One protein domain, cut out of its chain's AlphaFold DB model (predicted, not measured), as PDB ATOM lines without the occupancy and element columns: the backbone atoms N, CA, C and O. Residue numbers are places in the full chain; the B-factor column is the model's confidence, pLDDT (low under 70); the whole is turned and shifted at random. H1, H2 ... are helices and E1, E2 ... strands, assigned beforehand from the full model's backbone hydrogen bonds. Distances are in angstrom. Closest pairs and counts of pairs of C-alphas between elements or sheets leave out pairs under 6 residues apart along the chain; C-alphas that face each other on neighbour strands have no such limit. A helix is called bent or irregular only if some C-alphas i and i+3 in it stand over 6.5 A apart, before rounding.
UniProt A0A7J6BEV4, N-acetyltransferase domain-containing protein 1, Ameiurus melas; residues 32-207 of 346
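What this domain is: This is residues 32 to 207 of the 346 residues of the protein "N-acetyltransferase domain-containing protein 1" of Ameiurus melas (UniProt A0A7J6BEV4). What shape do these atoms make? A twisted parallel sheet of four strands forms the core, with H2 and H3 over one face and H5 over the other; H1 packs on H2, and residues 170 to 176, with H4, stick out. What builds it? The 176 printed residues include five named helices and four named strands, along the chain H1 E1 H2 E2 H3 E3 H4 H5 E4, mixed in class, with sheet order E1 E2 E3 E4. How large is it? It is only just compact, close to loose, with a radius of gyration of the C-alphas of 18.6 A and spans of 60 by 41 by 28 A.

How they stand to each other: What does H1 meet? H1, residues 38 to 48, touches H2, residues 72 to 99, at a steep tilt of 39 degrees; the closest C-alphas, of Leu 42 and Gly 92, are 6.4 A apart. How do the strands pair? E1, residues 54 to 57, and E2, residues 103 to 110, are parallel, with N 55 and O 104 2.9 A apart. E3, residues 146 to 153, is parallel to E2, with N 109 and O 151 2.7 A apart, and to E4, residues 202 to 205, with N 203 and O 150 2.9 A apart. What is on the sheet? H2 and H3, residues 121 to 140, are on the same face and touch, the closest C-alphas, of Phe 83 and Val 130, 5.1 A apart; H5, residues 185 to 198, is on the opposite face, at a height of 8.7 A over the sheet, giving three layers, helices on both faces. Two strand-helix-strand units, parallel neighbour strands with a helix between, E1 H2 E2 and E2 H3 E3, have right-handed crossovers; that of E3, H4 H5, E4, with H4 at residues 171 to 175, is left-handed. Are the helix backbones complete? Every O i to N i+4 pair is within hydrogen-bond range in H1, H4 and H5; in H2 it is 20 of 24, in H3 15 of 16.

Where its parts are: Where does the first element begin, and the last end? C-alpha 38 of H1 is at (-23.849, 5.589, 12.125), and C-alpha 205 of E4 at (-17.908, 12.067, -16.899). How long are the longer elements? H2 measures 39.5 A, H3 28.8 A, E3 23.0 A and E2 22.9 A. H2 is irregular, with C-alphas 92 and 95 7.1 A apart, and has a kink of 33 degrees near residue 79.

The domain as a whole: What is farthest apart? The C-alphas of Ser 99 and Arg 168 are 60.0 A apart, the two farthest in the domain. Is anything cut or long? The printed part has no cut; the links E1 to H2 and E3 to H4 are long. Where is confidence low? Residues 158 to 182 are under 70 in pLDDT.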
ATOM      1  N   PHE A  32     -25.440  12.403   8.021       88.31
ATOM      2  CA  PHE A  32     -23.976  12.419   8.096       88.31
ATOM      3  C   PHE A  32     -23.410  13.454   9.068       88.31
ATOM      4  O   PHE A  32     -22.204  13.447   9.307       88.31
ATOM      5  N   THR A  33     -24.243  14.355   9.587       86.00
ATOM      6  CA  THR A  33     -23.851  15.295  10.641       86.00
ATOM      7  C   THR A  33     -23.946  14.680  12.037       86.00
ATOM      8  O   THR A  33     -23.315  15.193  12.956       86.00
ATOM      9  N   ASP A  34     -24.651  13.553  12.180       86.94
ATOM     10  CA  ASP A  34     -24.759  12.798  13.426       86.94
ATOM     11  C   ASP A  34     -23.990  11.477  13.323       86.94
ATOM     12  O   ASP A  34     -24.523  10.411  13.002       86.94
ATOM     13  N   THR A  35     -22.685  11.546  13.580       76.56
ATOM     14  CA  THR A  35     -21.812  10.376  13.464       76.56
ATOM     15  C   THR A  35     -22.042   9.315  14.537       76.56
ATOM     16  O   THR A  35     -21.591   8.186  14.348       76.56
ATOM     17  N   GLU A  36     -22.726   9.645  15.635       83.62
ATOM     18  CA  GLU A  36     -22.974   8.712  16.742       83.62
ATOM     19  C   GLU A  36     -24.023   7.655  16.368       83.62
ATOM     20  O   GLU A  36     -23.955   6.531  16.853       83.62
ATOM     21  N   THR A  37     -24.939   7.979  15.450       87.12
ATOM     22  CA  THR A  37     -25.996   7.059  14.973       87.12
ATOM     23  C   THR A  37     -25.535   6.112  13.860       87.12
ATOM     24  O   THR A  37     -26.203   5.126  13.547       87.12
ATOM     25  N   LEU A  38     -24.373   6.375  13.250       85.44
ATOM     26  CA  LEU A  38     -23.849   5.589  12.125       85.44
ATOM     27  C   LEU A  38     -23.674   4.088  12.425       85.44
ATOM     28  O   LEU A  38     -23.972   3.297  11.528       85.44
ATOM     29  N   PRO A  39     -23.189   3.654  13.607       88.44
ATOM     30  CA  PRO A  39     -23.075   2.233  13.931       88.44
ATOM     31  C   PRO A  39     -24.421   1.500  13.918       88.44
ATOM     32  O   PRO A  39     -24.497   0.400  13.370       88.44
ATOM     33  N   ASP A  40     -25.476   2.124  14.444       91.31
ATOM     34  CA  ASP A  40     -26.820   1.539  14.484       91.31
ATOM     35  C   ASP A  40     -27.384   1.403  13.063       91.31
ATOM     36  O   ASP A  40     -27.813   0.322  12.657       91.31
ATOM     37  N   VAL A  41     -27.243   2.457  12.248       92.44
ATOM     38  CA  VAL A  41     -27.618   2.439  10.823       92.44
ATOM     39  C   VAL A  41     -26.869   1.342  10.057       92.44
ATOM     40  O   VAL A  41     -27.439   0.673   9.195       92.44
ATOM     41  N   LEU A  42     -25.581   1.140  10.346       90.50
ATOM     42  CA  LEU A  42     -24.781   0.092   9.714       90.50
ATOM     43  C   LEU A  42     -25.258  -1.312  10.098       90.50
ATOM     44  O   LEU A  42     -25.296  -2.177   9.219       90.50
ATOM     45  N   SER A  43     -25.640  -1.531  11.361       90.56
ATOM     46  CA  SER A  43     -26.260  -2.793  11.788       90.56
ATOM     47  C   SER A  43     -27.555  -3.026  11.019       90.56
ATOM     48  O   SER A  43     -27.694  -4.048  10.349       90.56
ATOM     49  N   ASP A  44     -28.439  -2.025  10.989       92.06
ATOM     50  CA  ASP A  44     -29.726  -2.114  10.300       92.06
ATOM     51  C   ASP A  44     -29.581  -2.453   8.814       92.06
ATOM     52  O   ASP A  44     -30.379  -3.232   8.284       92.06
ATOM     53  N   VAL A  45     -28.579  -1.877   8.135       92.50
ATOM     54  CA  VAL A  45     -28.262  -2.153   6.724       92.50
ATOM     55  C   VAL A  45     -27.801  -3.598   6.534       92.50
ATOM     56  O   VAL A  45     -28.270  -4.269   5.612       92.50
ATOM     57  N   LEU A  46     -26.887  -4.082   7.378       90.50
ATOM     58  CA  LEU A  46     -26.344  -5.439   7.273       90.50
ATOM     59  C   LEU A  46     -27.398  -6.506   7.609       90.50
ATOM     60  O   LEU A  46     -27.418  -7.561   6.971       90.50
ATOM     61  N   ASP A  47     -28.324  -6.190   8.513       89.75
ATOM     62  CA  ASP A  47     -29.397  -7.085   8.949       89.75
ATOM     63  C   ASP A  47     -30.586  -7.144   7.970       89.75
ATOM     64  O   ASP A  47     -31.437  -8.022   8.093       89.75
ATOM     65  N   CYS A  48     -30.658  -6.254   6.967       88.94
ATOM     66  CA  CYS A  48     -31.772  -6.225   6.004       88.94
ATOM     67  C   CYS A  48     -31.929  -7.547   5.241       88.94
ATOM     68  O   CYS A  48     -32.987  -8.171   5.278       88.94
ATOM     69  N   TYR A  49     -30.875  -7.944   4.524       89.50
ATOM     70  CA  TYR A  49     -30.872  -9.093   3.609       89.50
ATOM     71  C   TYR A  49     -29.629  -9.974   3.806       89.50
ATOM     72  O   TYR A  49     -29.195 -10.683   2.900       89.50
ATOM     73  N   GLY A  50     -29.049  -9.924   5.009       85.12
ATOM     74  CA  GLY A  50     -27.938 -10.761   5.466       85.12
ATOM     75  C   GLY A  50     -26.547 -10.240   5.107       85.12
ATOM     76  O   GLY A  50     -25.623 -10.361   5.910       85.12
ATOM     77  N   TYR A  51     -26.359  -9.667   3.917       87.50
ATOM     78  CA  TYR A  51     -25.095  -9.030   3.550       87.50
ATOM     79  C   TYR A  51     -25.267  -7.926   2.507       87.50
ATOM     80  O   TYR A  51     -26.237  -7.893   1.756       87.50
ATOM     81  N   LEU A  52     -24.276  -7.032   2.434       93.75
ATOM     82  CA  LEU A  52     -24.245  -5.929   1.479       93.75
ATOM     83  C   LEU A  52     -23.255  -6.204   0.345       93.75
ATOM     84  O   LEU A  52     -22.042  -6.197   0.557       93.75
ATOM     85  N   ASP A  53     -23.744  -6.409  -0.874       94.94
ATOM     86  CA  ASP A  53     -22.869  -6.638  -2.033       94.94
ATOM     87  C   ASP A  53     -22.282  -5.360  -2.609       94.94
ATOM     88  O   ASP A  53     -21.113  -5.322  -2.997       94.94
ATOM     89  N   MET A  54     -23.094  -4.309  -2.674       96.62
ATOM     90  CA  MET A  54     -22.713  -3.054  -3.301       96.62
ATOM     91  C   MET A  54     -23.075  -1.880  -2.402       96.62
ATOM     92  O   MET A  54     -24.211  -1.761  -1.953       96.62
ATOM     93  N   LEU A  55     -22.114  -0.985  -2.183       97.44
ATOM     94  CA  LEU A  55     -22.322   0.286  -1.498       97.44
ATOM     95  C   LEU A  55     -22.129   1.426  -2.500       97.44
ATOM     96  O   LEU A  55     -21.015   1.653  -2.971       97.44
ATOM     97  N   ILE A  56     -23.200   2.159  -2.812       98.06
ATOM     98  CA  ILE A  56     -23.157   3.327  -3.701       98.06
ATOM     99  C   ILE A  56     -23.282   4.597  -2.862       98.06
ATOM    100  O   ILE A  56     -24.342   4.902  -2.319       98.06
ATOM    101  N   ILE A  57     -22.207   5.373  -2.792       97.31
ATOM    102  CA  ILE A  57     -22.161   6.623  -2.037       97.31
ATOM    103  C   ILE A  57     -22.380   7.785  -2.997       97.31
ATOM    104  O   ILE A  57     -21.492   8.139  -3.772       97.31
ATOM    105  N   ASN A  58     -23.569   8.384  -2.933       94.94
ATOM    106  CA  ASN A  58     -23.982   9.485  -3.811       94.94
ATOM    107  C   ASN A  58     -24.254  10.812  -3.082       94.94
ATOM    108  O   ASN A  58     -24.432  11.856  -3.714       94.94
ATOM    109  N   SER A  59     -24.286  10.803  -1.752       88.81
ATOM    110  CA  SER A  59     -24.581  11.992  -0.957       88.81
ATOM    111  C   SER A  59     -23.549  13.106  -1.170       88.81
ATOM    112  O   SER A  59     -22.339  12.887  -1.299       88.81
ATOM    113  N   SER A  60     -24.031  14.352  -1.231       89.56
ATOM    114  CA  SER A  60     -23.140  15.505  -1.236       89.56
ATOM    115  C   SER A  60     -23.815  16.820  -0.854       89.56
ATOM    116  O   SER A  60     -24.853  17.182  -1.408       89.56
ATOM    117  N   MET A  61     -23.130  17.604  -0.024       89.75
ATOM    118  CA  MET A  61     -23.433  19.008   0.238       89.75
ATOM    119  C   MET A  61     -22.578  19.920  -0.650       89.75
ATOM    120  O   MET A  61     -21.356  19.774  -0.716       89.75
ATOM    121  N   LYS A  62     -23.202  20.880  -1.343       84.88
ATOM    122  CA  LYS A  62     -22.519  21.841  -2.227       84.88
ATOM    123  C   LYS A  62     -22.577  23.242  -1.636       84.88
ATOM    124  O   LYS A  62     -23.657  23.751  -1.377       84.88
ATOM    125  N   VAL A  63     -21.428  23.912  -1.568       81.06
ATOM    126  CA  VAL A  63     -21.326  25.310  -1.118       81.06
ATOM    127  C   VAL A  63     -20.600  26.151  -2.161       81.06
ATOM    128  O   VAL A  63     -19.703  25.654  -2.853       81.06
ATOM    129  N   LYS A  64     -21.030  27.406  -2.339       81.44
ATOM    130  CA  LYS A  64     -20.352  28.400  -3.181       81.44
ATOM    131  C   LYS A  64     -20.185  29.706  -2.411       81.44
ATOM    132  O   LYS A  64     -21.153  30.441  -2.261       81.44
ATOM    133  N   ALA A  65     -18.967  30.004  -1.985       75.94
ATOM    134  CA  ALA A  65     -18.638  31.231  -1.270       75.94
ATOM    135  C   ALA A  65     -17.158  31.592  -1.486       75.94
ATOM    136  O   ALA A  65     -16.349  30.699  -1.765       75.94
ATOM    137  N   PRO A  66     -16.773  32.877  -1.388       80.62
ATOM    138  CA  PRO A  66     -15.376  33.260  -1.216       80.62
ATOM    139  C   PRO A  66     -14.815  32.585   0.038       80.62
ATOM    140  O   PRO A  66     -15.532  32.443   1.023       80.62
ATOM    141  N   ALA A  67     -13.538  32.199   0.009       80.56
ATOM    142  CA  ALA A  67     -12.918  31.466   1.117       80.56
ATOM    143  C   ALA A  67     -13.039  32.213   2.457       80.56
ATOM    144  O   ALA A  67     -13.357  31.613   3.467       80.56
ATOM    145  N   GLN A  68     -12.863  33.535   2.435       82.12
ATOM    146  CA  GLN A  68     -12.938  34.399   3.618       82.12
ATOM    147  C   GLN A  68     -14.356  34.618   4.175       82.12
ATOM    148  O   GLN A  68     -14.503  35.266   5.202       82.12
ATOM    149  N   SER A  69     -15.397  34.188   3.459       79.56
ATOM    150  CA  SER A  69     -16.793  34.470   3.819       79.56
ATOM    151  C   SER A  69     -17.515  33.261   4.400       79.56
ATOM    152  O   SER A  69     -18.665  33.395   4.806       79.56
ATOM    153  N   LEU A  70     -16.895  32.080   4.367       81.06
ATOM    154  CA  LEU A  70     -17.500  30.863   4.884       81.06
ATOM    155  C   LEU A  70     -17.089  30.673   6.345       81.06
ATOM    156  O   LEU A  70     -15.929  30.893   6.684       81.06
ATOM    157  N   SER A  71     -18.043  30.320   7.206       88.06
ATOM    158  CA  SER A  71     -17.756  30.080   8.620       88.06
ATOM    159  C   SER A  71     -17.123  28.704   8.825       88.06
ATOM    160  O   SER A  71     -17.352  27.780   8.039       88.06
ATOM    161  N   LEU A  72     -16.369  28.548   9.916       90.25
ATOM    162  CA  LEU A  72     -15.738  27.275  10.259       90.25
ATOM    163  C   LEU A  72     -16.778  26.176  10.534       90.25
ATOM    164  O   LEU A  72     -16.539  25.008  10.239       90.25
ATOM    165  N   GLU A  73     -17.938  26.530  11.085       90.75
ATOM    166  CA  GLU A  73     -19.044  25.593  11.316       90.75
ATOM    167  C   GLU A  73     -19.549  25.024   9.988       90.75
ATOM    168  O   GLU A  73     -19.744  23.816   9.859       90.75
ATOM    169  N   MET A  74     -19.693  25.881   8.974       87.56
ATOM    170  CA  MET A  74     -20.087  25.450   7.638       87.56
ATOM    171  C   MET A  74     -18.980  24.637   6.957       87.56
ATOM    172  O   MET A  74     -19.277  23.690   6.227       87.56
ATOM    173  N   ASP A  75     -17.711  24.968   7.210       89.19
ATOM    174  CA  ASP A  75     -16.580  24.169   6.736       89.19
ATOM    175  C   ASP A  75     -16.614  22.741   7.285       89.19
ATOM    176  O   ASP A  75     -16.485  21.783   6.515       89.19
ATOM    177  N   LYS A  76     -16.841  22.599   8.596       93.69
ATOM    178  CA  LYS A  76     -16.988  21.303   9.270       93.69
ATOM    179  C   LYS A  76     -18.182  20.530   8.728       93.69
ATOM    180  O   LYS A  76     -17.987  19.430   8.236       93.69
ATOM    181  N   MET A  77     -19.359  21.150   8.653       92.69
ATOM    182  CA  MET A  77     -20.568  20.496   8.134       92.69
ATOM    183  C   MET A  77     -20.382  19.954   6.707       92.69
ATOM    184  O   MET A  77     -20.814  18.846   6.385       92.69
ATOM    185  N   VAL A  78     -19.703  20.702   5.828       94.56
ATOM    186  CA  VAL A  78     -19.390  20.223   4.471       94.56
ATOM    187  C   VAL A  78     -18.443  19.020   4.508       94.56
ATOM    188  O   VAL A  78     -18.604  18.109   3.693       94.56
ATOM    189  N   MET A  79     -17.464  19.007   5.416       96.38
ATOM    190  CA  MET A  79     -16.565  17.868   5.623       96.38
ATOM    191  C   MET A  79     -17.293  16.661   6.222       96.38
ATOM    192  O   MET A  79     -17.080  15.549   5.741       96.38
ATOM    193  N   ASP A  80     -18.187  16.863   7.183       94.00
ATOM    194  CA  ASP A  80     -18.981  15.798   7.800       94.00
ATOM    195  C   ASP A  80     -19.805  15.070   6.734       94.00
ATOM    196  O   ASP A  80     -19.659  13.864   6.532       94.00
ATOM    197  N   VAL A  81     -20.543  15.826   5.914       94.00
ATOM    198  CA  VAL A  81     -21.410  15.257   4.871       94.00
ATOM    199  C   VAL A  81     -20.635  14.664   3.689       94.00
ATOM    200  O   VAL A  81     -21.022  13.627   3.152       94.00
ATOM    201  N   ASN A  82     -19.575  15.324   3.210       96.88
ATOM    202  CA  ASN A  82     -18.890  14.897   1.980       96.88
ATOM    203  C   ASN A  82     -17.702  13.958   2.212       96.88
ATOM    204  O   ASN A  82     -17.254  13.348   1.238       96.88
ATOM    205  N   PHE A  83     -17.159  13.898   3.429       97.50
ATOM    206  CA  PHE A  83     -15.968  13.120   3.763       97.50
ATOM    207  C   PHE A  83     -16.227  12.150   4.915       97.50
ATOM    208  O   PHE A  83     -16.239  10.949   4.653       97.50
ATOM    209  N   PHE A  84     -16.462  12.626   6.146       95.69
ATOM    210  CA  PHE A  84     -16.549  11.738   7.315       95.69
ATOM    211  C   PHE A  84     -17.683  10.716   7.189       95.69
ATOM    212  O   PHE A  84     -17.451   9.526   7.380       95.69
ATOM    213  N   GLY A  85     -18.864  11.142   6.750       94.25
ATOM    214  CA  GLY A  85     -19.991  10.256   6.479       94.25
ATOM    215  C   GLY A  85     -19.663   9.116   5.501       94.25
ATOM    216  O   GLY A  85     -19.693   7.944   5.887       94.25
ATOM    217  N   PRO A  86     -19.288   9.427   4.243       95.69
ATOM    218  CA  PRO A  86     -18.843   8.443   3.255       95.69
ATOM    219  C   PRO A  86     -17.777   7.457   3.738       95.69
ATOM    220  O   PRO A  86     -17.893   6.258   3.476       95.69
ATOM    221  N   ILE A  87     -16.729   7.936   4.421       96.38
ATOM    222  CA  ILE A  87     -15.644   7.049   4.860       96.38
ATOM    223  C   ILE A  87     -16.078   6.160   6.023       96.38
ATOM    224  O   ILE A  87     -15.624   5.020   6.094       96.38
ATOM    225  N   THR A  88     -16.953   6.638   6.911       95.19
ATOM    226  CA  THR A  88     -17.478   5.832   8.018       95.19
ATOM    227  C   THR A  88     -18.379   4.722   7.496       95.19
ATOM    228  O   THR A  88     -18.202   3.577   7.906       95.19
ATOM    229  N   LEU A  89     -19.246   5.003   6.513       95.00
ATOM    230  CA  LEU A  89     -20.033   3.955   5.852       95.00
ATOM    231  C   LEU A  89     -19.148   2.905   5.181       95.00
ATOM    232  O   LEU A  89     -19.342   1.708   5.386       95.00
ATOM    233  N   ALA A  90     -18.151   3.344   4.404       96.69
ATOM    234  CA  ALA A  90     -17.221   2.427   3.756       96.69
ATOM    235  C   ALA A  90     -16.495   1.556   4.793       96.69
ATOM    236  O   ALA A  90     -16.465   0.338   4.656       96.69
ATOM    237  N   LYS A  91     -15.974   2.159   5.869       96.12
ATOM    238  CA  LYS A  91     -15.324   1.437   6.974       96.12
ATOM    239  C   LYS A  91     -16.253   0.445   7.666       96.12
ATOM    240  O   LYS A  91     -15.811  -0.658   7.966       96.12
ATOM    241  N   GLY A  92     -17.513   0.811   7.879       94.75
ATOM    242  CA  GLY A  92     -18.506  -0.033   8.538       94.75
ATOM    243  C   GLY A  92     -18.813  -1.325   7.786       94.75
ATOM    244  O   GLY A  92     -18.922  -2.385   8.394       94.75
ATOM    245  N   VAL A  93     -18.899  -1.262   6.454       95.69
ATOM    246  CA  VAL A  93     -19.263  -2.432   5.631       95.69
ATOM    247  C   VAL A  93     -18.063  -3.298   5.238       95.69
ATOM    248  O   VAL A  93     -18.228  -4.466   4.879       95.69
ATOM    249  N   LEU A  94     -16.846  -2.746   5.309       96.62
ATOM    250  CA  LEU A  94     -15.620  -3.419   4.871       96.62
ATOM    251  C   LEU A  94     -15.369  -4.771   5.554       96.62
ATOM    252  O   LEU A  94     -15.079  -5.714   4.821       96.62
ATOM    253  N   PRO A  95     -15.500  -4.937   6.885       95.50
ATOM    254  CA  PRO A  95     -15.264  -6.229   7.531       95.50
ATOM    255  C   PRO A  95     -16.106  -7.368   6.937       95.50
ATOM    256  O   PRO A  95     -15.580  -8.448   6.668       95.50
ATOM    257  N   SER A  96     -17.388  -7.104   6.654       95.12
ATOM    258  CA  SER A  96     -18.306  -8.074   6.039       95.12
ATOM    259  C   SER A  96     -17.969  -8.361   4.569       95.12
ATOM    260  O   SER A  96     -18.085  -9.494   4.099       95.12
ATOM    261  N   MET A  97     -17.508  -7.361   3.812       97.62
ATOM    262  CA  MET A  97     -17.028  -7.580   2.440       97.62
ATOM    263  C   MET A  97     -15.710  -8.374   2.408       97.62
ATOM    264  O   MET A  97     -15.536  -9.249   1.558       97.62
ATOM    265  N   ILE A  98     -14.792  -8.105   3.345       97.62
ATOM    266  CA  ILE A  98     -13.482  -8.771   3.435       97.62
ATOM    267  C   ILE A  98     -13.658 -10.243   3.809       97.62
ATOM    268  O   ILE A  98     -13.047 -11.101   3.171       97.62
ATOM    269  N   SER A  99     -14.507 -10.553   4.795       96.62
ATOM    270  CA  SER A  99     -14.752 -11.937   5.224       96.62
ATOM    271  C   SER A  99     -15.336 -12.795   4.098       96.62
ATOM    272  O   SER A  99     -14.923 -13.938   3.912       96.62
ATOM    273  N   ARG A 100     -16.234 -12.221   3.287       96.25
ATOM    274  CA  ARG A 100     -16.828 -12.871   2.106       96.25
ATOM    275  C   ARG A 100     -15.933 -12.839   0.868       96.25
ATOM    276  O   ARG A 100     -16.265 -13.461  -0.138       96.25
ATOM    277  N   ARG A 101     -14.826 -12.092   0.918       97.62
ATOM    278  CA  ARG A 101     -13.927 -11.809  -0.211       97.62
ATOM    279  C   ARG A 101     -14.656 -11.298  -1.463       97.62
ATOM    280  O   ARG A 101     -14.273 -11.609  -2.593       97.62
ATOM    281  N   SER A 102     -15.739 -10.551  -1.253       97.06
ATOM    282  CA  SER A 102     -16.627 -10.062  -2.303       97.06
ATOM    283  C   SER A 102     -17.307  -8.771  -1.861       97.06
ATOM    284  O   SER A 102     -17.757  -8.641  -0.723       97.06
ATOM    285  N   GLY A 103     -17.385  -7.814  -2.779       97.06
ATOM    286  CA  GLY A 103     -18.078  -6.551  -2.571       97.06
ATOM    287  C   GLY A 103     -17.648  -5.489  -3.576       97.06
ATOM    288  O   GLY A 103     -16.584  -5.588  -4.203       97.06
ATOM    289  N   HIS A 104     -18.469  -4.455  -3.731       98.38
ATOM    290  CA  HIS A 104     -18.154  -3.303  -4.570       98.38
ATOM    291  C   HIS A 104     -18.562  -2.003  -3.885       98.38
ATOM    292  O   HIS A 104     -19.733  -1.779  -3.602       98.38
ATOM    293  N   ILE A 105     -17.601  -1.114  -3.658       98.50
ATOM    294  CA  ILE A 105     -17.872   0.235  -3.168       98.50
ATOM    295  C   ILE A 105     -17.713   1.233  -4.318       98.50
ATOM    296  O   ILE A 105     -16.662   1.300  -4.960       98.50
ATOM    297  N   LEU A 106     -18.757   2.009  -4.598       98.56
ATOM    298  CA  LEU A 106     -18.773   3.026  -5.640       98.56
ATOM    299  C   LEU A 106     -19.007   4.405  -5.031       98.56
ATOM    300  O   LEU A 106     -20.048   4.665  -4.436       98.56
ATOM    301  N   LEU A 107     -18.059   5.317  -5.238       98.44
ATOM    302  CA  LEU A 107     -18.196   6.723  -4.869       98.44
ATOM    303  C   LEU A 107     -18.618   7.553  -6.088       98.44
ATOM    304  O   LEU A 107     -17.862   7.682  -7.056       98.44
ATOM    305  N   VAL A 108     -19.784   8.192  -6.010       97.69
ATOM    306  CA  VAL A 108     -20.190   9.247  -6.942       97.69
ATOM    307  C   VAL A 108     -19.618  10.577  -6.448       97.69
ATOM    308  O   VAL A 108     -20.066  11.180  -5.473       97.69
ATOM    309  N   ASN A 109     -18.575  11.031  -7.129       96.50
ATOM    310  CA  ASN A 109     -17.794  12.211  -6.798       96.50
ATOM    311  C   ASN A 109     -17.929  13.317  -7.859       96.50
ATOM    312  O   ASN A 109     -18.495  13.153  -8.936       96.50
ATOM    313  N   SER A 110     -17.351  14.481  -7.583       94.62
ATOM    314  CA  SER A 110     -17.272  15.576  -8.546       94.62
ATOM    315  C   SER A 110     -15.904  15.624  -9.217       94.62
ATOM    316  O   SER A 110     -14.888  15.324  -8.597       94.62
ATOM    317  N   ILE A 111     -15.848  16.169 -10.435       93.38
ATOM    318  CA  ILE A 111     -14.582  16.623 -11.030       93.38
ATOM    319  C   ILE A 111     -13.809  17.593 -10.112       93.38
ATOM    320  O   ILE A 111     -12.588  17.700 -10.195       93.38
ATOM    321  N   GLN A 112     -14.505  18.273  -9.191       93.12
ATOM    322  CA  GLN A 112     -13.885  19.117  -8.170       93.12
ATOM    323  C   GLN A 112     -13.134  18.344  -7.074       93.12
ATOM    324  O   GLN A 112     -12.536  18.974  -6.214       93.12
ATOM    325  N   GLY A 113     -13.125  17.007  -7.112       94.88
ATOM    326  CA  GLY A 113     -12.178  16.171  -6.368       94.88
ATOM    327  C   GLY A 113     -10.812  16.024  -7.045       94.88
ATOM    328  O   GLY A 113      -9.910  15.421  -6.477       94.88
ATOM    329  N   LYS A 114     -10.656  16.568  -8.259       93.62
ATOM    330  CA  LYS A 114      -9.395  16.597  -9.027       93.62
ATOM    331  C   LYS A 114      -8.969  18.009  -9.430       93.62
ATOM    332  O   LYS A 114      -7.828  18.238  -9.825       93.62
ATOM    333  N   LEU A 115      -9.901  18.959  -9.372       91.31
ATOM    334  CA  LEU A 115      -9.707  20.355  -9.742       91.31
ATOM    335  C   LEU A 115     -10.242  21.285  -8.662       91.31
ATOM    336  O   LEU A 115     -11.382  21.157  -8.231       91.31
ATOM    337  N   ALA A 116      -9.450  22.283  -8.288       89.00
ATOM    338  CA  ALA A 116      -9.912  23.369  -7.435       89.00
ATOM    339  C   ALA A 116     -10.387  24.543  -8.300       89.00
ATOM    340  O   ALA A 116      -9.652  25.029  -9.163       89.00
ATOM    341  N   ILE A 117     -11.618  25.000  -8.064       82.69
ATOM    342  CA  ILE A 117     -12.234  26.125  -8.774       82.69
ATOM    343  C   ILE A 117     -12.526  27.242  -7.755       82.69
ATOM    344  O   ILE A 117     -12.977  26.946  -6.645       82.69
ATOM    345  N   PRO A 118     -12.295  28.525  -8.091       82.44
ATOM    346  CA  PRO A 118     -12.621  29.650  -7.227       82.44
ATOM    347  C   PRO A 118     -14.064  29.631  -6.726       82.44
ATOM    348  O   PRO A 118     -14.987  29.191  -7.417       82.44
ATOM    349  N   PHE A 119     -14.252  30.170  -5.520       82.62
ATOM    350  CA  PHE A 119     -15.532  30.227  -4.808       82.62
ATOM    351  C   PHE A 119     -16.125  28.859  -4.435       82.62
ATOM    352  O   PHE A 119     -17.309  28.769  -4.123       82.62
ATOM    353  N   ARG A 120     -15.334  27.784  -4.506       86.62
ATOM    354  CA  ARG A 120     -15.728  26.415  -4.135       86.62
ATOM    355  C   ARG A 120     -14.736  25.782  -3.158       86.62
ATOM    356  O   ARG A 120     -14.654  24.565  -3.114       86.62
ATOM    357  N   THR A 121     -13.991  26.589  -2.402       90.06
ATOM    358  CA  THR A 121     -12.839  26.160  -1.590       90.06
ATOM    359  C   THR A 121     -13.134  24.920  -0.748       90.06
ATOM    360  O   THR A 121     -12.554  23.868  -1.000       90.06
ATOM    361  N   THR A 122     -14.099  25.002   0.164       93.56
ATOM    362  CA  THR A 122     -14.472  23.915   1.085       93.56
ATOM    363  C   THR A 122     -15.093  22.727   0.364       93.56
ATOM    364  O   THR A 122     -14.764  21.575   0.634       93.56
ATOM    365  N   TYR A 123     -15.943  22.991  -0.633       93.88
ATOM    366  CA  TYR A 123     -16.526  21.928  -1.446       93.88
ATOM    367  C   TYR A 123     -15.448  21.123  -2.183       93.88
ATOM    368  O   TYR A 123     -15.416  19.901  -2.082       93.88
ATOM    369  N   ALA A 124     -14.538  21.799  -2.886       94.94
ATOM    370  CA  ALA A 124     -13.443  21.161  -3.602       94.94
ATOM    371  C   ALA A 124     -12.488  20.451  -2.635       94.94
ATOM    372  O   ALA A 124     -12.092  19.327  -2.926       94.94
ATOM    373  N   ALA A 125     -12.173  21.050  -1.480       97.50
ATOM    374  CA  ALA A 125     -11.356  20.415  -0.447       97.50
ATOM    375  C   ALA A 125     -11.972  19.088   0.023       97.50
ATOM    376  O   ALA A 125     -11.315  18.052  -0.069       97.50
ATOM    377  N   SER A 126     -13.255  19.086   0.406       97.94
ATOM    378  CA  SER A 126     -13.948  17.863   0.842       97.94
ATOM    379  C   SER A 126     -14.002  16.790  -0.253       97.94
ATOM    380  O   SER A 126     -13.793  15.609   0.016       97.94
ATOM    381  N   LYS A 127     -14.188  17.194  -1.519       97.75
ATOM    382  CA  LYS A 127     -14.218  16.272  -2.662       97.75
ATOM    383  C   LYS A 127     -12.838  15.716  -3.027       97.75
ATOM    384  O   LYS A 127     -12.776  14.588  -3.514       97.75
ATOM    385  N   HIS A 128     -11.751  16.458  -2.786       98.31
ATOM    386  CA  HIS A 128     -10.385  15.927  -2.907       98.31
ATOM    387  C   HIS A 128     -10.074  14.957  -1.764       98.31
ATOM    388  O   HIS A 128      -9.514  13.895  -2.013       98.31
ATOM    389  N   ALA A 129     -10.465  15.297  -0.532       98.50
ATOM    390  CA  ALA A 129     -10.231  14.456   0.640       98.50
ATOM    391  C   ALA A 129     -10.892  13.078   0.484       98.50
ATOM    392  O   ALA A 129     -10.229  12.051   0.627       98.50
ATOM    393  N   VAL A 130     -12.175  13.046   0.104       98.50
ATOM    394  CA  VAL A 130     -12.881  11.776  -0.114       98.50
ATOM    395  C   VAL A 130     -12.319  11.022  -1.321       98.50
ATOM    396  O   VAL A 130     -12.137   9.815  -1.236       98.50
ATOM    397  N   GLN A 131     -11.937  11.704  -2.409       98.31
ATOM    398  CA  GLN A 131     -11.280  11.043  -3.545       98.31
ATOM    399  C   GLN A 131     -10.006  10.311  -3.106       98.31
ATOM    400  O   GLN A 131      -9.845   9.136  -3.426       98.31
ATOM    401  N   ALA A 132      -9.136  10.987  -2.349       98.44
ATOM    402  CA  ALA A 132      -7.885  10.413  -1.869       98.44
ATOM    403  C   ALA A 132      -8.126   9.181  -0.985       98.44
ATOM    404  O   ALA A 132      -7.468   8.162  -1.177       98.44
ATOM    405  N   PHE A 133      -9.111   9.234  -0.081       98.75
ATOM    406  CA  PHE A 133      -9.478   8.080   0.742       98.75
ATOM    407  C   PHE A 133      -9.870   6.865  -0.111       98.75
ATOM    408  O   PHE A 133      -9.345   5.776   0.098       98.75
ATOM    409  N   PHE A 134     -10.755   7.043  -1.095       98.50
ATOM    410  CA  PHE A 134     -11.204   5.937  -1.950       98.50
ATOM    411  C   PHE A 134     -10.120   5.449  -2.920       98.50
ATOM    412  O   PHE A 134     -10.143   4.287  -3.329       98.50
ATOM    413  N   ASP A 135      -9.161   6.303  -3.280       98.19
ATOM    414  CA  ASP A 135      -7.995   5.901  -4.063       98.19
ATOM    415  C   ASP A 135      -7.030   5.028  -3.248       98.19
ATOM    416  O   ASP A 135      -6.573   4.013  -3.777       98.19
ATOM    417  N   CYS A 136      -6.794   5.356  -1.971       98.50
ATOM    418  CA  CYS A 136      -6.044   4.497  -1.047       98.50
ATOM    419  C   CYS A 136      -6.784   3.181  -0.793       98.50
ATOM    420  O   CYS A 136      -6.229   2.107  -1.024       98.50
ATOM    421  N   LEU A 137      -8.069   3.265  -0.427       98.56
ATOM    422  CA  LEU A 137      -8.890   2.101  -0.110       98.56
ATOM    423  C   LEU A 137      -8.876   1.073  -1.243       98.56
ATOM    424  O   LEU A 137      -8.759  -0.121  -1.001       98.56
ATOM    425  N   ARG A 138      -8.951   1.540  -2.496       97.81
ATOM    426  CA  ARG A 138      -8.892   0.679  -3.682       97.81
ATOM    427  C   ARG A 138      -7.652  -0.210  -3.718       97.81
ATOM    428  O   ARG A 138      -7.758  -1.346  -4.168       97.81
ATOM    429  N   ALA A 139      -6.495   0.320  -3.329       97.75
ATOM    430  CA  ALA A 139      -5.258  -0.447  -3.284       97.75
ATOM    431  C   ALA A 139      -5.253  -1.406  -2.084       97.75
ATOM    432  O   ALA A 139      -4.919  -2.575  -2.245       97.75
ATOM    433  N   GLU A 140      -5.694  -0.932  -0.917       98.25
ATOM    434  CA  GLU A 140      -5.710  -1.698   0.337       98.25
ATOM    435  C   GLU A 140      -6.579  -2.963   0.261       98.25
ATOM    436  O   GLU A 140      -6.198  -4.007   0.781       98.25
ATOM    437  N   VAL A 141      -7.731  -2.898  -0.416       98.00
ATOM    438  CA  VAL A 141      -8.710  -4.006  -0.442       98.00
ATOM    439  C   VAL A 141      -8.610  -4.902  -1.675       98.00
ATOM    440  O   VAL A 141      -9.402  -5.838  -1.829       98.00
ATOM    441  N   GLN A 142      -7.650  -4.633  -2.567       94.69
ATOM    442  CA  GLN A 142      -7.515  -5.353  -3.834       94.69
ATOM    443  C   GLN A 142      -7.321  -6.860  -3.609       94.69
ATOM    444  O   GLN A 142      -7.966  -7.676  -4.272       94.69
ATOM    445  N   GLU A 143      -6.475  -7.239  -2.652       96.31
ATOM    446  CA  GLU A 143      -6.207  -8.644  -2.317       96.31
ATOM    447  C   GLU A 143      -7.374  -9.319  -1.585       96.31
ATOM    448  O   GLU A 143      -7.469 -10.549  -1.560       96.31
ATOM    449  N   SER A 144      -8.296  -8.535  -1.024       97.75
ATOM    450  CA  SER A 144      -9.520  -9.026  -0.388       97.75
ATOM    451  C   SER A 144     -10.643  -9.306  -1.392       97.75
ATOM    452  O   SER A 144     -11.719  -9.712  -0.976       97.75
ATOM    453  N   GLY A 145     -10.432  -9.113  -2.701       97.00
ATOM    454  CA  GLY A 145     -11.455  -9.369  -3.727       97.00
ATOM    455  C   GLY A 145     -12.532  -8.282  -3.839       97.00
ATOM    456  O   GLY A 145     -13.532  -8.468  -4.535       97.00
ATOM    457  N   ILE A 146     -12.326  -7.133  -3.190       98.31
ATOM    458  CA  ILE A 146     -13.281  -6.022  -3.156       98.31
ATOM    459  C   ILE A 146     -12.939  -5.025  -4.262       98.31
ATOM    460  O   ILE A 146     -11.784  -4.659  -4.474       98.31
ATOM    461  N   SER A 147     -13.959  -4.573  -4.987       98.38
ATOM    462  CA  SER A 147     -13.806  -3.555  -6.029       98.38
ATOM    463  C   SER A 147     -14.129  -2.169  -5.483       98.38
ATOM    464  O   SER A 147     -15.111  -1.992  -4.769       98.38
ATOM    465  N   VAL A 148     -13.327  -1.167  -5.849       98.50
ATOM    466  CA  VAL A 148     -13.587   0.234  -5.493       98.50
ATOM    467  C   VAL A 148     -13.580   1.097  -6.749       98.50
ATOM    468  O   VAL A 148     -12.546   1.260  -7.407       98.50
ATOM    469  N   SER A 149     -14.738   1.672  -7.066       98.44
ATOM    470  CA  SER A 149     -14.953   2.536  -8.227       98.44
ATOM    471  C   SER A 149     -15.211   3.976  -7.805       98.44
ATOM    472  O   SER A 149     -15.870   4.240  -6.804       98.44
ATOM    473  N   THR A 150     -14.725   4.926  -8.597       98.12
ATOM    474  CA  THR A 150     -15.054   6.349  -8.432       98.12
ATOM    475  C   THR A 150     -15.597   6.910  -9.741       98.12
ATOM    476  O   THR A 150     -15.052   6.647 -10.817       98.12
ATOM    477  N   ILE A 151     -16.675   7.689  -9.665       97.44
ATOM    478  CA  ILE A 151     -17.230   8.422 -10.805       97.44
ATOM    479  C   ILE A 151     -17.083   9.909 -10.527       97.44
ATOM    480  O   ILE A 151     -17.708  10.426  -9.617       97.44
ATOM    481  N   SER A 152     -16.271  10.614 -11.305       95.44
ATOM    482  CA  SER A 152     -16.096  12.064 -11.211       95.44
ATOM    483  C   SER A 152     -16.909  12.763 -12.296       95.44
ATOM    484  O   SER A 152     -16.549  12.694 -13.474       95.44
ATOM    485  N   HIS A 153     -17.981  13.455 -11.907       92.50
ATOM    486  CA  HIS A 153     -18.900  14.098 -12.851       92.50
ATOM    487  C   HIS A 153     -18.845  15.642 -12.842       92.50
ATOM    488  O   HIS A 153     -18.430  16.276 -11.859       92.50
ATOM    489  N   THR A 154     -19.265  16.268 -13.950       86.31
ATOM    490  CA  THR A 154     -19.521  17.722 -14.064       86.31
ATOM    491  C   THR A 154     -20.952  18.077 -13.634       86.31
ATOM    492  O   THR A 154     -21.578  17.335 -12.892       86.31
ATOM    493  N   PHE A 155     -21.503  19.230 -14.016       80.38
ATOM    494  CA  PHE A 155     -22.883  19.586 -13.660       80.38
ATOM    495  C   PHE A 155     -23.881  18.506 -14.117       80.38
ATOM    496  O   PHE A 155     -23.680  17.910 -15.168       80.38
ATOM    497  N   ILE A 156     -24.932  18.254 -13.331       74.81
ATOM    498  CA  ILE A 156     -26.066  17.421 -13.757       74.81
ATOM    499  C   ILE A 156     -27.127  18.357 -14.321       74.81
ATOM    500  O   ILE A 156     -27.461  19.353 -13.672       74.81
ATOM    501  N   ASN A 157     -27.625  18.065 -15.518       72.25
ATOM    502  CA  ASN A 157     -28.730  18.802 -16.114       72.25
ATOM    503  C   ASN A 157     -30.030  18.020 -15.898       72.25
ATOM    504  O   ASN A 157     -30.276  17.038 -16.585       72.25
ATOM    505  N   ALA A 158     -30.832  18.444 -14.922       55.19
ATOM    506  CA  ALA A 158     -32.098  17.794 -14.577       55.19
ATOM    507  C   ALA A 158     -33.306  18.333 -15.371       55.19
ATOM    508  O   ALA A 158     -34.420  17.866 -15.163       55.19
ATOM    509  N   ALA A 159     -33.116  19.327 -16.249       48.53
ATOM    510  CA  ALA A 159     -34.198  19.809 -17.101       48.53
ATOM    511  C   ALA A 159     -34.456  18.805 -18.240       48.53
ATOM    512  O   ALA A 159     -33.484  18.371 -18.869       48.53
ATOM    513  N   PRO A 160     -35.724  18.464 -18.546       43.84
ATOM    514  CA  PRO A 160     -36.038  17.641 -19.704       43.84
ATOM    515  C   PRO A 160     -35.520  18.333 -20.968       43.84
ATOM    516  O   PRO A 160     -35.664  19.543 -21.144       43.84
ATOM    517  N   THR A 161     -34.868  17.564 -21.832       41.22
ATOM    518  CA  THR A 161     -34.265  18.002 -23.096       41.22
ATOM    519  C   THR A 161     -35.347  18.361 -24.122       41.22
ATOM    520  O   THR A 161     -35.506  17.707 -25.146       41.22
ATOM    521  N   THR A 162     -36.115  19.419 -23.880       37.91
ATOM    522  CA  THR A 162     -37.057  19.991 -24.846       37.91
ATOM    523  C   THR A 162     -36.620  21.401 -25.209       37.91
ATOM    524  O   THR A 162     -37.081  22.373 -24.628       37.91
ATOM    525  N   GLN A 163     -35.692  21.499 -26.171       33.62
ATOM    526  CA  GLN A 163     -35.642  22.522 -27.233       33.62
ATOM    527  C   GLN A 163     -34.296  22.449 -27.975       33.62
ATOM    528  O   GLN A 163     -33.286  23.011 -27.556       33.62
ATOM    529  N   HIS A 164     -34.296  21.780 -29.129       35.62
ATOM    530  CA  HIS A 164     -33.288  21.991 -30.163       35.62
ATOM    531  C   HIS A 164     -33.644  23.269 -30.931       35.62
ATOM    532  O   HIS A 164     -34.396  23.222 -31.900       35.62
ATOM    533  N   THR A 165     -33.120  24.423 -30.516       32.75
ATOM    534  CA  THR A 165     -33.120  25.615 -31.374       32.75
ATOM    535  C   THR A 165     -31.873  25.600 -32.251       32.75
ATOM    536  O   THR A 165     -30.747  25.867 -31.832       32.75
ATOM    537  N   THR A 166     -32.085  25.238 -33.512       39.25
ATOM    538  CA  THR A 166     -31.128  25.346 -34.610       39.25
ATOM    539  C   THR A 166     -30.819  26.815 -34.890       39.25
ATOM    540  O   THR A 166     -31.607  27.524 -35.509       39.25
ATOM    541  N   THR A 167     -29.642  27.293 -34.480       32.19
ATOM    542  CA  THR A 167     -29.071  28.538 -35.019       32.19
ATOM    543  C   THR A 167     -27.616  28.332 -35.437       32.19
ATOM    544  O   THR A 167     -26.858  27.593 -34.815       32.19
ATOM    545  N   ARG A 168     -27.289  28.924 -36.592       32.28
ATOM    546  CA  ARG A 168     -26.095  28.703 -37.422       32.28
ATOM    547  C   ARG A 168     -24.779  28.966 -36.678       32.28
ATOM    548  O   ARG A 168     -24.633  29.953 -35.968       32.28
ATOM    549  N   ASN A 169     -23.821  28.085 -36.951       45.16
ATOM    550  CA  ASN A 169     -22.496  27.982 -36.345       45.16
ATOM    551  C   ASN A 169     -21.590  29.200 -36.588       45.16
ATOM    552  O   ASN A 169     -21.312  29.557 -37.730       45.16
ATOM    553  N   SER A 170     -21.012  29.719 -35.504       33.41
ATOM    554  CA  SER A 170     -19.720  30.407 -35.507       33.41
ATOM    555  C   SER A 170     -18.713  29.533 -34.755       33.41
ATOM    556  O   SER A 170     -19.045  28.928 -33.739       33.41
ATOM    557  N   ILE A 171     -17.458  29.470 -35.202       39.28
ATOM    558  CA  ILE A 171     -16.376  28.766 -34.480       39.28
ATOM    559  C   ILE A 171     -16.257  29.301 -33.035       39.28
ATOM    560  O   ILE A 171     -15.964  28.556 -32.099       39.28
ATOM    561  N   LEU A 172     -16.616  30.573 -32.821       31.78
ATOM    562  CA  LEU A 172     -16.681  31.187 -31.500       31.78
ATOM    563  C   LEU A 172     -17.862  30.673 -30.661       31.78
ATOM    564  O   LEU A 172     -17.717  30.569 -29.449       31.78
ATOM    565  N   SER A 173     -18.994  30.289 -31.264       38.41
ATOM    566  CA  SER A 173     -20.136  29.665 -30.570       38.41
ATOM    567  C   SER A 173     -19.949  28.165 -30.338       38.41
ATOM    568  O   SER A 173     -20.765  27.557 -29.664       38.41
ATOM    569  N   VAL A 174     -18.885  27.548 -30.854       38.41
ATOM    570  CA  VAL A 174     -18.453  26.197 -30.450       38.41
ATOM    571  C   VAL A 174     -17.550  26.280 -29.213       38.41
ATOM    572  O   VAL A 174     -17.607  25.415 -28.344       38.41
ATOM    573  N   LEU A 175     -16.786  27.372 -29.083       34.16
ATOM    574  CA  LEU A 175     -15.959  27.676 -27.906       34.16
ATOM    575  C   LEU A 175     -16.743  28.362 -26.770       34.16
ATOM    576  O   LEU A 175     -16.390  28.213 -25.603       34.16
ATOM    577  N   THR A 176     -17.819  29.088 -27.095       35.09
ATOM    578  CA  THR A 176     -18.708  29.781 -26.135       35.09
ATOM    579  C   THR A 176     -20.141  29.229 -26.130       35.09
ATOM    580  O   THR A 176     -21.017  29.769 -25.457       35.09
ATOM    581  N   GLY A 177     -20.388  28.134 -26.854       29.98
ATOM    582  CA  GLY A 177     -21.703  27.519 -26.999       29.98
ATOM    583  C   GLY A 177     -22.235  26.968 -25.696       29.98
ATOM    584  O   GLY A 177     -21.798  25.924 -25.223       29.98
ATOM    585  N   GLN A 178     -23.246  27.628 -25.150       37.75
ATOM    586  CA  GLN A 178     -24.129  27.042 -24.157       37.75
ATOM    587  C   GLN A 178     -24.995  25.948 -24.810       37.75
ATOM    588  O   GLN A 178     -26.185  26.133 -25.025       37.75
ATOM    589  N   LYS A 179     -24.436  24.758 -25.067       38.88
ATOM    590  CA  LYS A 179     -25.206  23.573 -24.658       38.88
ATOM    591  C   LYS A 179     -25.221  23.608 -23.125       38.88
ATOM    592  O   LYS A 179     -24.196  23.995 -22.547       38.88
ATOM    593  N   PRO A 180     -26.296  23.231 -22.421       47.50
ATOM    594  CA  PRO A 180     -26.152  22.910 -21.011       47.50
ATOM    595  C   PRO A 180     -25.265  21.658 -20.966       47.50
ATOM    596  O   PRO A 180     -25.755  20.548 -21.098       47.50
ATOM    597  N   HIS A 181     -23.941  21.836 -20.882       56.66
ATOM    598  CA  HIS A 181     -22.913  20.782 -20.895       56.66
ATOM    599  C   HIS A 181     -22.930  19.952 -19.592       56.66
ATOM    600  O   HIS A 181     -21.885  19.589 -19.047       56.66
ATOM    601  N   GLY A 182     -24.118  19.739 -19.034       66.31
ATOM    602  CA  GLY A 182     -24.340  18.847 -17.919       66.31
ATOM    603  C   GLY A 182     -24.630  17.435 -18.407       66.31
ATOM    604  O   GLY A 182     -25.034  17.234 -19.546       66.31
ATOM    605  N   ILE A 183     -24.403  16.477 -17.524       79.56
ATOM    606  CA  ILE A 183     -24.729  15.063 -17.718       79.56
ATOM    607  C   ILE A 183     -26.193  14.873 -17.337       79.56
ATOM    608  O   ILE A 183     -26.638  15.470 -16.347       79.56
ATOM    609  N   SER A 184     -26.948  14.091 -18.103       86.69
ATOM    610  CA  SER A 184     -28.330  13.781 -17.720       86.69
ATOM    611  C   SER A 184     -28.362  12.781 -16.548       86.69
ATOM    612  O   SER A 184     -27.419  12.006 -16.363       86.69
ATOM    613  N   PRO A 185     -29.427  12.758 -15.724       89.19
ATOM    614  CA  PRO A 185     -29.578  11.739 -14.685       89.19
ATOM    615  C   PRO A 185     -29.525  10.306 -15.236       89.19
ATOM    616  O   PRO A 185     -28.913   9.440 -14.619       89.19
ATOM    617  N   GLU A 186     -30.090  10.076 -16.423       90.44
ATOM    618  CA  GLU A 186     -30.075   8.778 -17.112       90.44
ATOM    619  C   GLU A 186     -28.662   8.367 -17.540       90.44
ATOM    620  O   GLU A 186     -28.243   7.234 -17.313       90.44
ATOM    621  N   GLU A 187     -27.887   9.292 -18.116       90.38
ATOM    622  CA  GLU A 187     -26.482   9.050 -18.460       90.38
ATOM    623  C   GLU A 187     -25.663   8.695 -17.216       90.38
ATOM    624  O   GLU A 187     -24.821   7.797 -17.263       90.38
ATOM    625  N   MET A 188     -25.920   9.381 -16.099       92.88
ATOM    626  CA  MET A 188     -25.260   9.095 -14.828       92.88
ATOM    627  C   MET A 188     -25.645   7.714 -14.284       92.88
ATOM    628  O   MET A 188     -24.763   6.946 -13.902       92.88
ATOM    629  N   ALA A 189     -26.935   7.369 -14.286       94.38
ATOM    630  CA  ALA A 189     -27.411   6.057 -13.852       94.38
ATOM    631  C   ALA A 189     -26.792   4.929 -14.696       94.38
ATOM    632  O   ALA A 189     -26.245   3.970 -14.149       94.38
ATOM    633  N   ASN A 190     -26.765   5.089 -16.021       94.88
ATOM    634  CA  ASN A 190     -26.123   4.140 -16.931       94.88
ATOM    635  C   ASN A 190     -24.619   4.003 -16.661       94.88
ATOM    636  O   ASN A 190     -24.089   2.893 -16.665       94.88
ATOM    637  N   ALA A 191     -23.923   5.110 -16.395       94.31
ATOM    638  CA  ALA A 191     -22.506   5.071 -16.055       94.31
ATOM    639  C   ALA A 191     -22.242   4.351 -14.724       94.31
ATOM    640  O   ALA A 191     -21.254   3.623 -14.628       94.31
ATOM    641  N   ILE A 192     -23.120   4.511 -13.726       96.56
ATOM    642  CA  ILE A 192     -23.062   3.761 -12.462       96.56
ATOM    643  C   ILE A 192     -23.216   2.263 -12.734       96.56
ATOM    644  O   ILE A 192     -22.346   1.489 -12.341       96.56
ATOM    645  N   LEU A 193     -24.249   1.849 -13.472       95.69
ATOM    646  CA  LEU A 193     -24.476   0.436 -13.804       95.69
ATOM    647  C   LEU A 193     -23.302  -0.171 -14.586       95.69
ATOM    648  O   LEU A 193     -22.834  -1.265 -14.266       95.69
ATOM    649  N   GLN A 194     -22.759   0.560 -15.564       94.44
ATOM    650  CA  GLN A 194     -21.567   0.131 -16.299       94.44
ATOM    651  C   GLN A 194     -20.338   0.017 -15.392       94.44
ATOM    652  O   GLN A 194     -19.549  -0.917 -15.549       94.44
ATOM    653  N   ALA A 195     -20.151   0.943 -14.447       94.75
ATOM    654  CA  ALA A 195     -19.049   0.894 -13.489       94.75
ATOM    655  C   ALA A 195     -19.129  -0.348 -12.600       94.75
ATOM    656  O   ALA A 195     -18.110  -1.009 -12.400       94.75
ATOM    657  N   LEU A 196     -20.334  -0.664 -12.114       95.00
ATOM    658  CA  LEU A 196     -20.611  -1.832 -11.281       95.00
ATOM    659  C   LEU A 196     -20.365  -3.133 -12.057       95.00
ATOM    660  O   LEU A 196     -19.597  -3.979 -11.605       95.00
ATOM    661  N   GLY A 197     -20.907  -3.255 -13.273       94.38
ATOM    662  CA  GLY A 197     -20.736  -4.455 -14.101       94.38
ATOM    663  C   GLY A 197     -19.297  -4.688 -14.581       94.38
ATOM    664  O   GLY A 197     -18.808  -5.813 -14.563       94.38
ATOM    665  N   SER A 198     -18.587  -3.628 -14.985       95.38
ATOM    666  CA  SER A 198     -17.211  -3.733 -15.504       95.38
ATOM    667  C   SER A 198     -16.119  -3.636 -14.436       95.38
ATOM    668  O   SER A 198     -14.940  -3.794 -14.757       95.38
ATOM    669  N   LYS A 199     -16.480  -3.329 -13.180       94.88
ATOM    670  CA  LYS A 199     -15.543  -3.050 -12.074       94.88
ATOM    671  C   LYS A 199     -14.499  -1.983 -12.424       94.88
ATOM    672  O   LYS A 199     -13.351  -2.013 -11.973       94.88
ATOM    673  N   LYS A 200     -14.884  -1.010 -13.254       94.31
ATOM    674  CA  LYS A 200     -13.982   0.051 -13.706       94.31
ATOM    675  C   LYS A 200     -13.599   0.952 -12.532       94.31
ATOM    676  O   LYS A 200     -14.459   1.559 -11.899       94.31
ATOM    677  N   LYS A 201     -12.295   1.057 -12.262       95.88
ATOM    678  CA  LYS A 201     -11.736   1.771 -11.096       95.88
ATOM    679  C   LYS A 201     -12.095   3.259 -11.068       95.88
ATOM    680  O   LYS A 201     -12.386   3.815 -10.011       95.88
ATOM    681  N   GLU A 202     -12.079   3.902 -12.231       96.06
ATOM    682  CA  GLU A 202     -12.304   5.339 -12.350       96.06
ATOM    683  C   GLU A 202     -13.037   5.700 -13.646       96.06
ATOM    684  O   GLU A 202     -12.692   5.239 -14.741       96.06
ATOM    685  N   ILE A 203     -14.046   6.561 -13.519       95.88
ATOM    686  CA  ILE A 203     -14.822   7.109 -14.631       95.88
ATOM    687  C   ILE A 203     -14.878   8.625 -14.488       95.88
ATOM    688  O   ILE A 203     -15.338   9.149 -13.480       95.88
ATOM    689  N   ILE A 204     -14.454   9.347 -15.524       94.50
ATOM    690  CA  ILE A 204     -14.569  10.807 -15.577       94.50
ATOM    691  C   ILE A 204     -15.634  11.173 -16.608       94.50
ATOM    692  O   ILE A 204     -15.386  11.159 -17.823       94.50
ATOM    693  N   MET A 205     -16.813  11.527 -16.105       91.06
ATOM    694  CA  MET A 205     -17.908  12.067 -16.899       91.06
ATOM    695  C   MET A 205     -17.742  13.582 -16.949       91.06
ATOM    696  O   MET A 205     -18.125  14.319 -16.044       91.06
ATOM    697  N   ALA A 206     -17.059  14.058 -17.979       86.19
ATOM    698  CA  ALA A 206     -16.787  15.473 -18.139       86.19
ATOM    699  C   ALA A 206     -16.509  15.794 -19.601       86.19
ATOM    700  O   ALA A 206     -15.954  14.967 -20.334       86.19
ATOM    701  N   HIS A 207     -16.835  17.020 -19.997       82.88
ATOM    702  CA  HIS A 207     -16.458  17.541 -21.303       82.88
ATOM    703  C   HIS A 207     -14.929  17.583 -21.468       82.88
ATOM    704  O   HIS A 207     -14.189  17.680 -20.482       82.88
TER     705      HIS A 207